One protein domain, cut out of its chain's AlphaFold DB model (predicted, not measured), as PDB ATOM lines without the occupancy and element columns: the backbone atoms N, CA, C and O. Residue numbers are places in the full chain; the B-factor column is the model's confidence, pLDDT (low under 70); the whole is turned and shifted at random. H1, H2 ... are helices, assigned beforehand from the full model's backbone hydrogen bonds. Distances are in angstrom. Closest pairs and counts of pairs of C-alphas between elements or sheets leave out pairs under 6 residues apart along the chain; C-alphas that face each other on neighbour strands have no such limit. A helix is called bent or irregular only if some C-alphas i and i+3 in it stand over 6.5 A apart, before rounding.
ATOM      1  N   ILE A  24      47.562 -30.790  -5.160       90.25
ATOM      2  CA  ILE A  24      48.074 -31.963  -4.438       90.25
ATOM      3  C   ILE A  24      48.178 -31.681  -2.942       90.25
ATOM      4  O   ILE A  24      47.795 -32.523  -2.132       90.25
ATOM      5  N   THR A  25      48.654 -30.494  -2.565       89.81
ATOM      6  CA  THR A  25      48.768 -30.098  -1.157       89.81
ATOM      7  C   THR A  25      47.397 -29.963  -0.501       89.81
ATOM      8  O   THR A  25      47.238 -30.422   0.629       89.81
ATOM      9  N   LEU A  26      46.381 -29.451  -1.210       89.00
ATOM     10  CA  LEU A  26      44.993 -29.450  -0.735       89.00
ATOM     11  C   LEU A  26      44.490 -30.868  -0.464       89.00
ATOM     12  O   LEU A  26      43.971 -31.138   0.616       89.00
ATOM     13  N   MET A  27      44.673 -31.781  -1.420       87.69
ATOM     14  CA  MET A  27      44.238 -33.172  -1.272       87.69
ATOM     15  C   MET A  27      44.984 -33.893  -0.141       87.69
ATOM     16  O   MET A  27      44.358 -34.577   0.666       87.69
ATOM     17  N   ALA A  28      46.305 -33.722  -0.042       86.81
ATOM     18  CA  ALA A  28      47.129 -34.330   1.003       86.81
ATOM     19  C   ALA A  28      46.736 -33.827   2.402       86.81
ATOM     20  O   ALA A  28      46.559 -34.622   3.332       86.81
ATOM     21  N   TYR A  29      46.545 -32.512   2.532       82.81
ATOM     22  CA  TYR A  29      46.165 -31.878   3.787       82.81
ATOM     23  C   TYR A  29      44.738 -32.248   4.211       82.81
ATOM     24  O   TYR A  29      44.478 -32.471   5.393       82.81
ATOM     25  N   TRP A  30      43.824 -32.374   3.246       79.12
ATOM     26  CA  TRP A  30      42.443 -32.787   3.492       79.12
ATOM     27  C   TRP A  30      42.315 -34.261   3.898       79.12
ATOM     28  O   TRP A  30      41.551 -34.577   4.808       79.12
ATOM     29  N   LEU A  31      43.072 -35.162   3.262       75.75
ATOM     30  CA  LEU A  31      42.991 -36.596   3.549       75.75
ATOM     31  C   LEU A  31      43.611 -36.959   4.905       75.75
ATOM     32  O   LEU A  31      42.973 -37.656   5.692       75.75
ATOM     33  N   HIS A  32      44.836 -36.495   5.178       72.94
ATOM     34  CA  HIS A  32      45.614 -36.941   6.345       72.94
ATOM     35  C   HIS A  32      46.237 -35.783   7.143       72.94
ATOM     36  O   HIS A  32      46.364 -35.887   8.362       72.94
ATOM     37  N   GLY A  33      46.592 -34.663   6.501       70.44
ATOM     38  CA  GLY A  33      47.341 -33.586   7.164       70.44
ATOM     39  C   GLY A  33      46.593 -32.920   8.325       70.44
ATOM     40  O   GLY A  33      47.186 -32.651   9.367       70.44
ATOM     41  N   TYR A  34      45.280 -32.724   8.202       70.12
ATOM     42  CA  TYR A  34      44.487 -32.161   9.296       70.12
ATOM     43  C   TYR A  34      44.402 -33.089  10.519       70.12
ATOM     44  O   TYR A  34      44.477 -32.618  11.655       70.12
ATOM     45  N   ALA A  35      44.304 -34.401  10.285       67.62
ATOM     46  CA  ALA A  35      44.261 -35.411  11.340       67.62
ATOM     47  C   ALA A  35      45.579 -35.460  12.126       67.62
ATOM     48  O   ALA A  35      45.572 -35.564  13.347       67.62
ATOM     49  N   PHE A  36      46.715 -35.327  11.437       66.75
ATOM     50  CA  PHE A  36      48.025 -35.322  12.088       66.75
ATOM     51  C   PHE A  36      48.318 -34.037  12.869       66.75
ATOM     52  O   PHE A  36      49.015 -34.101  13.877       66.75
ATOM     53  N   ALA A  37      47.783 -32.891  12.435       64.50
ATOM     54  CA  ALA A  37      48.007 -31.607  13.096       64.50
ATOM     55  C   ALA A  37      47.166 -31.423  14.376       64.50
ATOM     56  O   ALA A  37      47.702 -30.996  15.397       64.50
ATOM     57  N   PHE A  38      45.869 -31.756  14.331       61.88
ATOM     58  CA  PHE A  38      44.898 -31.463  15.407       61.88
ATOM     59  C   PHE A  38      44.113 -32.692  15.882       61.88
ATOM     60  O   PHE A  38      43.042 -32.572  16.480       61.88
ATOM     61  N   GLY A  39      44.609 -33.890  15.576       60.41
ATOM     62  CA  GLY A  39      44.032 -35.133  16.060       60.41
ATOM     63  C   GLY A  39      44.207 -35.318  17.558       60.41
ATOM     64  O   GLY A  39      45.308 -35.133  18.065       60.41
ATOM     65  N   GLU A  40      43.169 -35.784  18.261       56.50
ATOM     66  CA  GLU A  40      43.354 -36.329  19.613       56.50
ATOM     67  C   GLU A  40      44.365 -37.495  19.544       56.50
ATOM     68  O   GLU A  40      44.180 -38.476  18.810       56.50
ATOM     69  N   GLY A  41      45.479 -37.369  20.261       56.78
ATOM     70  CA  GLY A  41      46.598 -38.308  20.236       56.78
ATOM     71  C   GLY A  41      47.721 -37.883  21.183       56.78
ATOM     72  O   GLY A  41      47.648 -36.831  21.811       56.78
ATOM     73  N   SER A  42      48.748 -38.728  21.320       55.38
ATOM     74  CA  SER A  42      49.939 -38.404  22.124       55.38
ATOM     75  C   SER A  42      50.699 -37.221  21.511       55.38
ATOM     76  O   SER A  42      50.690 -37.096  20.290       55.38
ATOM     77  N   GLY A  43      51.435 -36.445  22.316       55.44
ATOM     78  CA  GLY A  43      52.106 -35.191  21.914       55.44
ATOM     79  C   GLY A  43      53.153 -35.244  20.789       55.44
ATOM     80  O   GLY A  43      53.844 -34.254  20.542       55.44
ATOM     81  N   PHE A  44      53.291 -36.387  20.113       54.47
ATOM     82  CA  PHE A  44      54.100 -36.557  18.910       54.47
ATOM     83  C   PHE A  44      53.265 -36.613  17.618       54.47
ATOM     84  O   PHE A  44      53.717 -36.064  16.617       54.47
ATOM     85  N   ILE A  45      52.080 -37.247  17.636       56.22
ATOM     86  CA  ILE A  45      51.185 -37.451  16.481       56.22
ATOM     87  C   ILE A  45      49.720 -37.524  16.955       56.22
ATOM     88  O   ILE A  45      49.359 -38.377  17.774       56.22
ATOM     89  N   GLY A  46      48.863 -36.685  16.363       58.66
ATOM     90  CA  GLY A  46      47.408 -36.807  16.454       58.66
ATOM     91  C   GLY A  46      46.892 -38.009  15.655       58.66
ATOM     92  O   GLY A  46      47.319 -38.236  14.523       58.66
ATOM     93  N   SER A  47      45.993 -38.812  16.237       56.38
ATOM     94  CA  SER A  47      45.539 -40.090  15.641       56.38
ATOM     95  C   SER A  47      44.043 -40.142  15.301       56.38
ATOM     96  O   SER A  47      43.569 -41.112  14.710       56.38
ATOM     97  N   LYS A  48      43.291 -39.090  15.646       54.59
ATOM     98  CA  LYS A  48      41.851 -38.958  15.374       54.59
ATOM     99  C   LYS A  48      41.554 -37.778  14.435       54.59
ATOM    100  O   LYS A  48      42.380 -36.892  14.283       54.59
ATOM    101  N   TYR A  49      40.371 -37.775  13.810       55.12
ATOM    102  CA  TYR A  49      39.908 -36.818  12.777       55.12
ATOM    103  C   TYR A  49      40.462 -37.001  11.351       55.12
ATOM    104  O   TYR A  49      40.616 -36.030  10.608       55.12
ATOM    105  N   PHE A  50      40.662 -38.247  10.910       53.12
ATOM    106  CA  PHE A  50      40.749 -38.529   9.472       53.12
ATOM    107  C   PHE A  50      39.465 -38.080   8.758       53.12
ATOM    108  O   PHE A  50      38.358 -38.289   9.259       53.12
ATOM    109  N   LEU A  51      39.614 -37.441   7.594       50.66
ATOM    110  CA  LEU A  51      38.506 -36.977   6.748       50.66
ATOM    111  C   LEU A  51      37.534 -35.946   7.363       50.66
ATOM    112  O   LEU A  51      36.447 -35.748   6.827       50.66
ATOM    113  N   THR A  52      37.901 -35.203   8.414       53.69
ATOM    114  CA  THR A  52      37.007 -34.165   8.989       53.69
ATOM    115  C   THR A  52      35.716 -34.752   9.604       53.69
ATOM    116  O   THR A  52      34.677 -34.093   9.658       53.69
ATOM    117  N   LEU A  53      35.743 -35.995  10.094       45.75
ATOM    118  CA  LEU A  53      34.625 -36.578  10.847       45.75
ATOM    119  C   LEU A  53      34.611 -36.030  12.284       45.75
ATOM    120  O   LEU A  53      35.329 -36.535  13.141       45.75
ATOM    121  N   GLY A  54      33.808 -34.989  12.540       52.50
ATOM    122  CA  GLY A  54      33.578 -34.462  13.899       52.50
ATOM    123  C   GLY A  54      33.469 -32.939  14.063       52.50
ATOM    124  O   GLY A  54      33.560 -32.459  15.185       52.50
ATOM    125  N   SER A  55      33.263 -32.176  12.980       55.81
ATOM    126  CA  SER A  55      33.047 -30.712  12.990       55.81
ATOM    127  C   SER A  55      34.167 -29.851  13.616       55.81
ATOM    128  O   SER A  55      33.906 -29.028  14.500       55.81
ATOM    129  N   PRO A  56      35.412 -29.925  13.122       59.78
ATOM    130  CA  PRO A  56      36.332 -28.813  13.302       59.78
ATOM    131  C   PRO A  56      35.850 -27.581  12.520       59.78
ATOM    132  O   PRO A  56      35.350 -27.691  11.399       59.78
ATOM    133  N   ASN A  57      36.031 -26.389  13.091       70.56
ATOM    134  CA  ASN A  57      35.749 -25.126  12.412       70.56
ATOM    135  C   ASN A  57      36.445 -25.089  11.041       70.56
ATOM    136  O   ASN A  57      37.676 -25.065  10.976       70.56
ATOM    137  N   LEU A  58      35.670 -25.014   9.951       73.56
ATOM    138  CA  LEU A  58      36.195 -24.881   8.584       73.56
ATOM    139  C   LEU A  58      37.186 -23.714   8.469       73.56
ATOM    140  O   LEU A  58      38.221 -23.854   7.823       73.56
ATOM    141  N   CYS A  59      36.938 -22.602   9.167       78.62
ATOM    142  CA  CYS A  59      37.880 -21.480   9.237       78.62
ATOM    143  C   CYS A  59      39.254 -21.889   9.786       78.62
ATOM    144  O   CYS A  59      40.278 -21.452   9.266       78.62
ATOM    145  N   HIS A  60      39.295 -22.748  10.807       77.56
ATOM    146  CA  HIS A  60      40.553 -23.228  11.370       77.56
ATOM    147  C   HIS A  60      41.260 -24.181  10.400       77.56
ATOM    148  O   HIS A  60      42.468 -24.062  10.198       77.56
ATOM    149  N   PHE A  61      40.515 -25.069   9.733       78.50
ATOM    150  CA  PHE A  61      41.059 -25.924   8.675       78.50
ATOM    151  C   PHE A  61      41.705 -25.090   7.558       78.50
ATOM    152  O   PHE A  61      42.894 -25.257   7.286       78.50
ATOM    153  N   PHE A  62      40.964 -24.143   6.973       82.75
ATOM    154  CA  PHE A  62      41.453 -23.305   5.875       82.75
ATOM    155  C   PHE A  62      42.649 -22.442   6.283       82.75
ATOM    156  O   PHE A  62      43.591 -22.302   5.506       82.75
ATOM    157  N   PHE A  63      42.662 -21.907   7.506       84.25
ATOM    158  CA  PHE A  63      43.781 -21.104   7.998       84.25
ATOM    159  C   PHE A  63      45.071 -21.921   8.178       84.25
ATOM    160  O   PHE A  63      46.170 -21.420   7.934       84.25
ATOM    161  N   ASN A  64      44.971 -23.179   8.609       83.12
ATOM    162  CA  ASN A  64      46.134 -24.065   8.689       83.12
ATOM    163  C   ASN A  64      46.574 -24.552   7.301       83.12
ATOM    164  O   ASN A  64      47.769 -24.545   7.003       83.12
ATOM    165  N   TYR A  65      45.615 -24.884   6.434       87.19
ATOM    166  CA  TYR A  65      45.874 -25.262   5.048       87.19
ATOM    167  C   TYR A  65      46.606 -24.153   4.278       87.19
ATOM    168  O   TYR A  65      47.627 -24.423   3.655       87.19
ATOM    169  N   ALA A  66      46.154 -22.898   4.366       90.25
ATOM    170  CA  ALA A  66      46.782 -21.783   3.659       90.25
ATOM    171  C   ALA A  66      48.263 -21.616   4.039       90.25
ATOM    172  O   ALA A  66      49.111 -21.413   3.173       90.25
ATOM    173  N   ARG A  67      48.601 -21.772   5.327       87.19
ATOM    174  CA  ARG A  67      49.995 -21.727   5.789       87.19
ATOM    175  C   ARG A  67      50.819 -22.907   5.260       87.19
ATOM    176  O   ARG A  67      51.946 -22.701   4.818       87.19
ATOM    177  N   CYS A  68      50.238 -24.108   5.236       89.75
ATOM    178  CA  CYS A  68      50.859 -25.290   4.634       89.75
ATOM    179  C   CYS A  68      51.143 -25.081   3.140       89.75
ATOM    180  O   CYS A  68      52.248 -25.354   2.670       89.75
ATOM    181  N   ALA A  69      50.159 -24.568   2.396       90.31
ATOM    182  CA  ALA A  69      50.264 -24.318   0.964       90.31
ATOM    183  C   ALA A  69      51.355 -23.283   0.649       90.31
ATOM    184  O   ALA A  69      52.188 -23.519  -0.226       90.31
ATOM    185  N   VAL A  70      51.423 -22.181   1.408       91.31
ATOM    186  CA  VAL A  70      52.480 -21.164   1.256       91.31
ATOM    187  C   VAL A  70      53.860 -21.749   1.563       91.31
ATOM    188  O   VAL A  70      54.775 -21.589   0.757       91.31
ATOM    189  N   ALA A  71      54.015 -22.473   2.677       90.31
ATOM    190  CA  ALA A  71      55.293 -23.083   3.047       90.31
ATOM    191  C   ALA A  71      55.783 -24.081   1.987       90.31
ATOM    192  O   ALA A  71      56.948 -24.050   1.591       90.31
ATOM    193  N   THR A  72      54.874 -24.919   1.481       89.69
ATOM    194  CA  THR A  72      55.186 -25.894   0.428       89.69
ATOM    195  C   THR A  72      55.576 -25.189  -0.871       89.69
ATOM    196  O   THR A  72      56.560 -25.558  -1.499       89.69
ATOM    197  N   THR A  73      54.861 -24.128  -1.250       88.69
ATOM    198  CA  THR A  73      55.143 -23.366  -2.477       88.69
ATOM    199  C   THR A  73      56.513 -22.699  -2.435       88.69
ATOM    200  O   THR A  73      57.244 -22.751  -3.418       88.69
ATOM    201  N   VAL A  74      56.898 -22.112  -1.298       89.12
ATOM    202  CA  VAL A  74      58.225 -21.496  -1.139       89.12
ATOM    203  C   VAL A  74      59.332 -22.550  -1.199       89.12
ATOM    204  O   VAL A  74      60.314 -22.358  -1.913       89.12
ATOM    205  N   ALA A  75      59.167 -23.674  -0.493       87.31
ATOM    206  CA  ALA A  75      60.159 -24.749  -0.479       87.31
ATOM    207  C   ALA A  75      60.386 -25.344  -1.877       87.31
ATOM    208  O   ALA A  75      61.514 -25.644  -2.261       87.31
ATOM    209  N   LEU A  76      59.310 -25.486  -2.645       85.25
ATOM    210  CA  LEU A  76      59.342 -26.092  -3.965       85.25
ATOM    211  C   LEU A  76      59.730 -25.106  -5.075       85.25
ATOM    212  O   LEU A  76      60.422 -25.493  -6.015       85.25
ATOM    213  N   GLY A  77      59.403 -23.819  -4.936       81.50
ATOM    214  CA  GLY A  77      59.823 -22.778  -5.878       81.50
ATOM    215  C   GLY A  77      61.343 -22.693  -6.053       81.50
ATOM    216  O   GLY A  77      61.814 -22.409  -7.147       81.50
ATOM    217  N   ALA A  78      62.120 -23.034  -5.018       81.06
ATOM    218  CA  ALA A  78      63.584 -23.072  -5.082       81.06
ATOM    219  C   ALA A  78      64.157 -24.248  -5.901       81.06
ATOM    220  O   ALA A  78      65.325 -24.229  -6.279       81.06
ATOM    221  N   VAL A  79      63.360 -25.291  -6.151       79.56
ATOM    222  CA  VAL A  79      63.817 -26.585  -6.696       79.56
ATOM    223  C   VAL A  79      63.353 -26.789  -8.148       79.56
ATOM    224  O   VAL A  79      63.821 -27.685  -8.852       79.56
ATOM    225  N   ILE A  80      62.449 -25.936  -8.627       75.88
ATOM    226  CA  ILE A  80      61.663 -26.158  -9.844       75.88
ATOM    227  C   ILE A  80      62.478 -26.086 -11.145       75.88
ATOM    228  O   ILE A  80      62.136 -26.747 -12.117       75.88
ATOM    229  N   GLU A  81      63.594 -25.352 -11.159       75.38
ATOM    230  CA  GLU A  81      64.406 -25.121 -12.366       75.38
ATOM    231  C   GLU A  81      65.311 -26.301 -12.759       75.38
ATOM    232  O   GLU A  81      65.913 -26.294 -13.834       75.38
ATOM    233  N   ARG A  82      65.494 -27.291 -11.875       72.75
ATOM    234  CA  ARG A  82      66.521 -28.346 -12.029       72.75
ATOM    235  C   ARG A  82      66.005 -29.764 -11.794       72.75
ATOM    236  O   ARG A  82      66.806 -30.696 -11.788       72.75
ATOM    237  N   THR A  83      64.699 -29.936 -11.600       72.25
ATOM    238  CA  THR A  83      64.134 -31.195 -11.097       72.25
ATOM    239  C   THR A  83      63.064 -31.735 -12.030       72.25
ATOM    240  O   THR A  83      62.265 -30.981 -12.581       72.25
ATOM    241  N   GLU A  84      63.030 -33.057 -12.194       76.88
ATOM    242  CA  GLU A  84      61.984 -33.717 -12.968       76.88
ATOM    243  C   GLU A  84      60.596 -33.495 -12.335       76.88
ATOM    244  O   GLU A  84      60.453 -33.551 -11.105       76.88
ATOM    245  N   PRO A  85      59.545 -33.305 -13.156       74.19
ATOM    246  CA  PRO A  85      58.211 -32.942 -12.679       74.19
ATOM    247  C   PRO A  85      57.615 -33.974 -11.713       74.19
ATOM    248  O   PRO A  85      56.884 -33.617 -10.798       74.19
ATOM    249  N   ILE A  86      57.947 -35.257 -11.858       81.12
ATOM    250  CA  ILE A  86      57.406 -36.321 -10.999       81.12
ATOM    251  C   ILE A  86      57.964 -36.235  -9.572       81.12
ATOM    252  O   ILE A  86      57.201 -36.325  -8.607       81.12
ATOM    253  N   GLY A  87      59.275 -36.022  -9.420       82.25
ATOM    254  CA  GLY A  87      59.908 -35.894  -8.102       82.25
ATOM    255  C   GLY A  87      59.377 -34.685  -7.333       82.25
ATOM    256  O   GLY A  87      59.114 -34.762  -6.132       82.25
ATOM    257  N   TYR A  88      59.113 -33.602  -8.060       81.75
ATOM    258  CA  TYR A  88      58.486 -32.399  -7.533       81.75
ATOM    259  C   TYR A  88      57.091 -32.676  -6.944       81.75
ATOM    260  O   TYR A  88      56.821 -32.325  -5.794       81.75
ATOM    261  N   LEU A  89      56.231 -33.399  -7.669       84.00
ATOM    262  CA  LEU A  89      54.875 -33.717  -7.203       84.00
ATOM    263  C   LEU A  89      54.888 -34.614  -5.956       84.00
ATOM    264  O   LEU A  89      54.165 -34.343  -4.997       84.00
ATOM    265  N   ILE A  90      55.751 -35.632  -5.920       87.50
ATOM    266  CA  ILE A  90      55.872 -36.536  -4.764       87.50
ATOM    267  C   ILE A  90      56.386 -35.775  -3.537       87.50
ATOM    268  O   ILE A  90      55.838 -35.923  -2.444       87.50
ATOM    269  N   SER A  91      57.393 -34.916  -3.717       85.69
ATOM    270  CA  SER A  91      57.927 -34.098  -2.624       85.69
ATOM    271  C   SER A  91      56.867 -33.165  -2.032       85.69
ATOM    272  O   SER A  91      56.775 -33.047  -0.811       85.69
ATOM    273  N   SER A  92      55.989 -32.593  -2.866       87.50
ATOM    274  CA  SER A  92      54.881 -31.749  -2.407       87.50
ATOM    275  C   SER A  92      53.854 -32.515  -1.569       87.50
ATOM    276  O   SER A  92      53.423 -32.027  -0.522       87.50
ATOM    277  N   TYR A  93      53.518 -33.743  -1.979       88.38
ATOM    278  CA  TYR A  93      52.616 -34.622  -1.239       88.38
ATOM    279  C   TYR A  93      53.192 -35.000   0.129       88.38
ATOM    280  O   TYR A  93      52.502 -34.894   1.141       88.38
ATOM    281  N   VAL A  94      54.467 -35.399   0.179       88.62
ATOM    282  CA  VAL A  94      55.133 -35.779   1.434       88.62
ATOM    283  C   VAL A  94      55.251 -34.578   2.376       88.62
ATOM    284  O   VAL A  94      55.009 -34.703   3.578       88.62
ATOM    285  N   PHE A  95      55.572 -33.401   1.837       88.00
ATOM    286  CA  PHE A  95      55.730 -32.193   2.635       88.00
ATOM    287  C   PHE A  95      54.407 -31.746   3.269       88.00
ATOM    288  O   PHE A  95      54.347 -31.548   4.482       88.00
ATOM    289  N   ALA A  96      53.334 -31.650   2.479       86.81
ATOM    290  CA  ALA A  96      52.026 -31.223   2.978       86.81
ATOM    291  C   ALA A  96      51.285 -32.308   3.778       86.81
ATOM    292  O   ALA A  96      50.486 -31.985   4.656       86.81
ATOM    293  N   GLY A  97      51.536 -33.586   3.482       82.06
ATOM    294  CA  GLY A  97      50.881 -34.719   4.136       82.06
ATOM    295  C   GLY A  97      51.522 -35.146   5.455       82.06
ATOM    296  O   GLY A  97      50.802 -35.591   6.341       82.06
ATOM    297  N   PHE A  98      52.844 -35.000   5.609       81.25
ATOM    298  CA  PHE A  98      53.574 -35.502   6.782       81.25
ATOM    299  C   PHE A  98      54.428 -34.429   7.453       81.25
ATOM    300  O   PHE A  98      54.226 -34.132   8.627       81.25
ATOM    301  N   VAL A  99      55.364 -33.818   6.723       83.62
ATOM    302  CA  VAL A  99      56.388 -32.947   7.330       83.62
ATOM    303  C   VAL A  99      55.763 -31.724   8.002       83.62
ATOM    304  O   VAL A  99      56.011 -31.461   9.178       83.62
ATOM    305  N   TYR A 100      54.921 -30.996   7.269       83.25
ATOM    306  CA  TYR A 100      54.257 -29.798   7.765       83.25
ATOM    307  C   TYR A 100      53.260 -30.074   8.908       83.25
ATOM    308  O   TYR A 100      53.348 -29.395   9.933       83.25
ATOM    309  N   PRO A 101      52.334 -31.054   8.810       80.06
ATOM    310  CA  PRO A 101      51.378 -31.301   9.884       80.06
ATOM    311  C   PRO A 101      52.033 -31.822  11.172       80.06
ATOM    312  O   PRO A 101      51.635 -31.385  12.250       80.06
ATOM    313  N   ILE A 102      53.086 -32.646  11.091       78.38
ATOM    314  CA  ILE A 102      53.837 -33.097  12.279       78.38
ATOM    315  C   ILE A 102      54.527 -31.908  12.966       78.38
ATOM    316  O   ILE A 102      54.406 -31.734  14.177       78.38
ATOM    317  N   ALA A 103      55.191 -31.039  12.196       79.44
ATOM    318  CA  ALA A 103      55.808 -29.829  12.741       79.44
ATOM    319  C   ALA A 103      54.769 -28.884  13.372       79.44
ATOM    320  O   ALA A 103      55.015 -28.290  14.422       79.44
ATOM    321  N   SER A 104      53.588 -28.775  12.756       76.69
ATOM    322  CA  SER A 104      52.482 -27.970  13.278       76.69
ATOM    323  C   SER A 104      51.929 -28.520  14.595       76.69
ATOM    324  O   SER A 104      51.627 -27.737  15.491       76.69
ATOM    325  N   HIS A 105      51.883 -29.847  14.752       74.69
ATOM    326  CA  HIS A 105      51.432 -30.500  15.977       74.69
ATOM    327  C   HIS A 105      52.373 -30.190  17.149       74.69
ATOM    328  O   HIS A 105      51.931 -29.820  18.230       74.69
ATOM    329  N   TRP A 106      53.689 -30.243  16.936       71.38
ATOM    330  CA  TRP A 106      54.653 -30.002  18.016       71.38
ATOM    331  C   TRP A 106      54.627 -28.577  18.569       71.38
ATOM    332  O   TRP A 106      54.890 -28.382  19.756       71.38
ATOM    333  N   VAL A 107      54.362 -27.592  17.708       71.25
ATOM    334  CA  VAL A 107      54.478 -26.166  18.047       71.25
ATOM    335  C   VAL A 107      53.126 -25.538  18.381       71.25
ATOM    336  O   VAL A 107      53.062 -24.655  19.235       71.25
ATOM    337  N   TRP A 108      52.051 -25.951  17.706       70.00
ATOM    338  CA  TRP A 108      50.752 -25.277  17.784       70.00
ATOM    339  C   TRP A 108      49.641 -26.106  18.429       70.00
ATOM    340  O   TRP A 108      48.586 -25.534  18.705       70.00
ATOM    341  N   ASP A 109      49.847 -27.397  18.708       68.06
ATOM    342  CA  ASP A 109      48.861 -28.189  19.445       68.06
ATOM    343  C   ASP A 109      48.966 -27.983  20.969       68.06
ATOM    344  O   ASP A 109      50.032 -27.683  21.517       68.06
TER     345      ASP A 109
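This is residues 24 to 109 of the 125 residues of the protein "Ammonium transporter 1 member 1" of Acipenser ruthenus (UniProt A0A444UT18). H2 and the bent H3 form a helical hairpin, with H1 packed alongside H3 and crossing H2; the loop of residues 39 to 57 lies at one end, and residues 81 to 87 stick out at the other. The printed part has 86 residues with three named helices, H1, H2, H3, and is all helix, compact with radius of gyration of the C-alphas 13.1 A, and elongated, spanning 41 by 23 by 18 A.

H3, residues 85 to 108, is one helix by its hydrogen bonds but bent: C-alphas 97 and 100 are 7.0 A apart, between arms H3a, to 97, and H3b, from 100. H1, residues 24 to 38, touches H3a at a shallow tilt of 23 degrees, the same way; closest C-alphas Gly 33 and Gly 97, 4.8 A. It touches H3b with residues 33 to 38 alone; closest C-alphas Ala 37 and His 105, 4.6 A. H2, residues 58 to 77, forms a hairpin with H3a, opposite ways at 37 degrees, only just steep; closest C-alphas Cys 68 and Ala 96, 6.3 A. Every O i to N i+4 pair is within hydrogen-bond range in H3a and H3b, 9 of 11 in H1, 15 of 16 in H2.

H2 is 27.8 A long, H3a 18.4 A. H1, 20.1 A from C-alpha 24 at (48.074, -31.963, -4.438), is irregular: C-alphas 31 and 34 are 7.4 A apart. H3b, 11.5 A, ends at C-alpha 108 (50.752, -25.277, 17.784).

The C-alphas farthest apart, Gly 54 and Arg 82, are 42.4 A apart. The printed part has no cut; the link H1 to H2 is long. pLDDT is under 70 at residues 35 to 56 and 109.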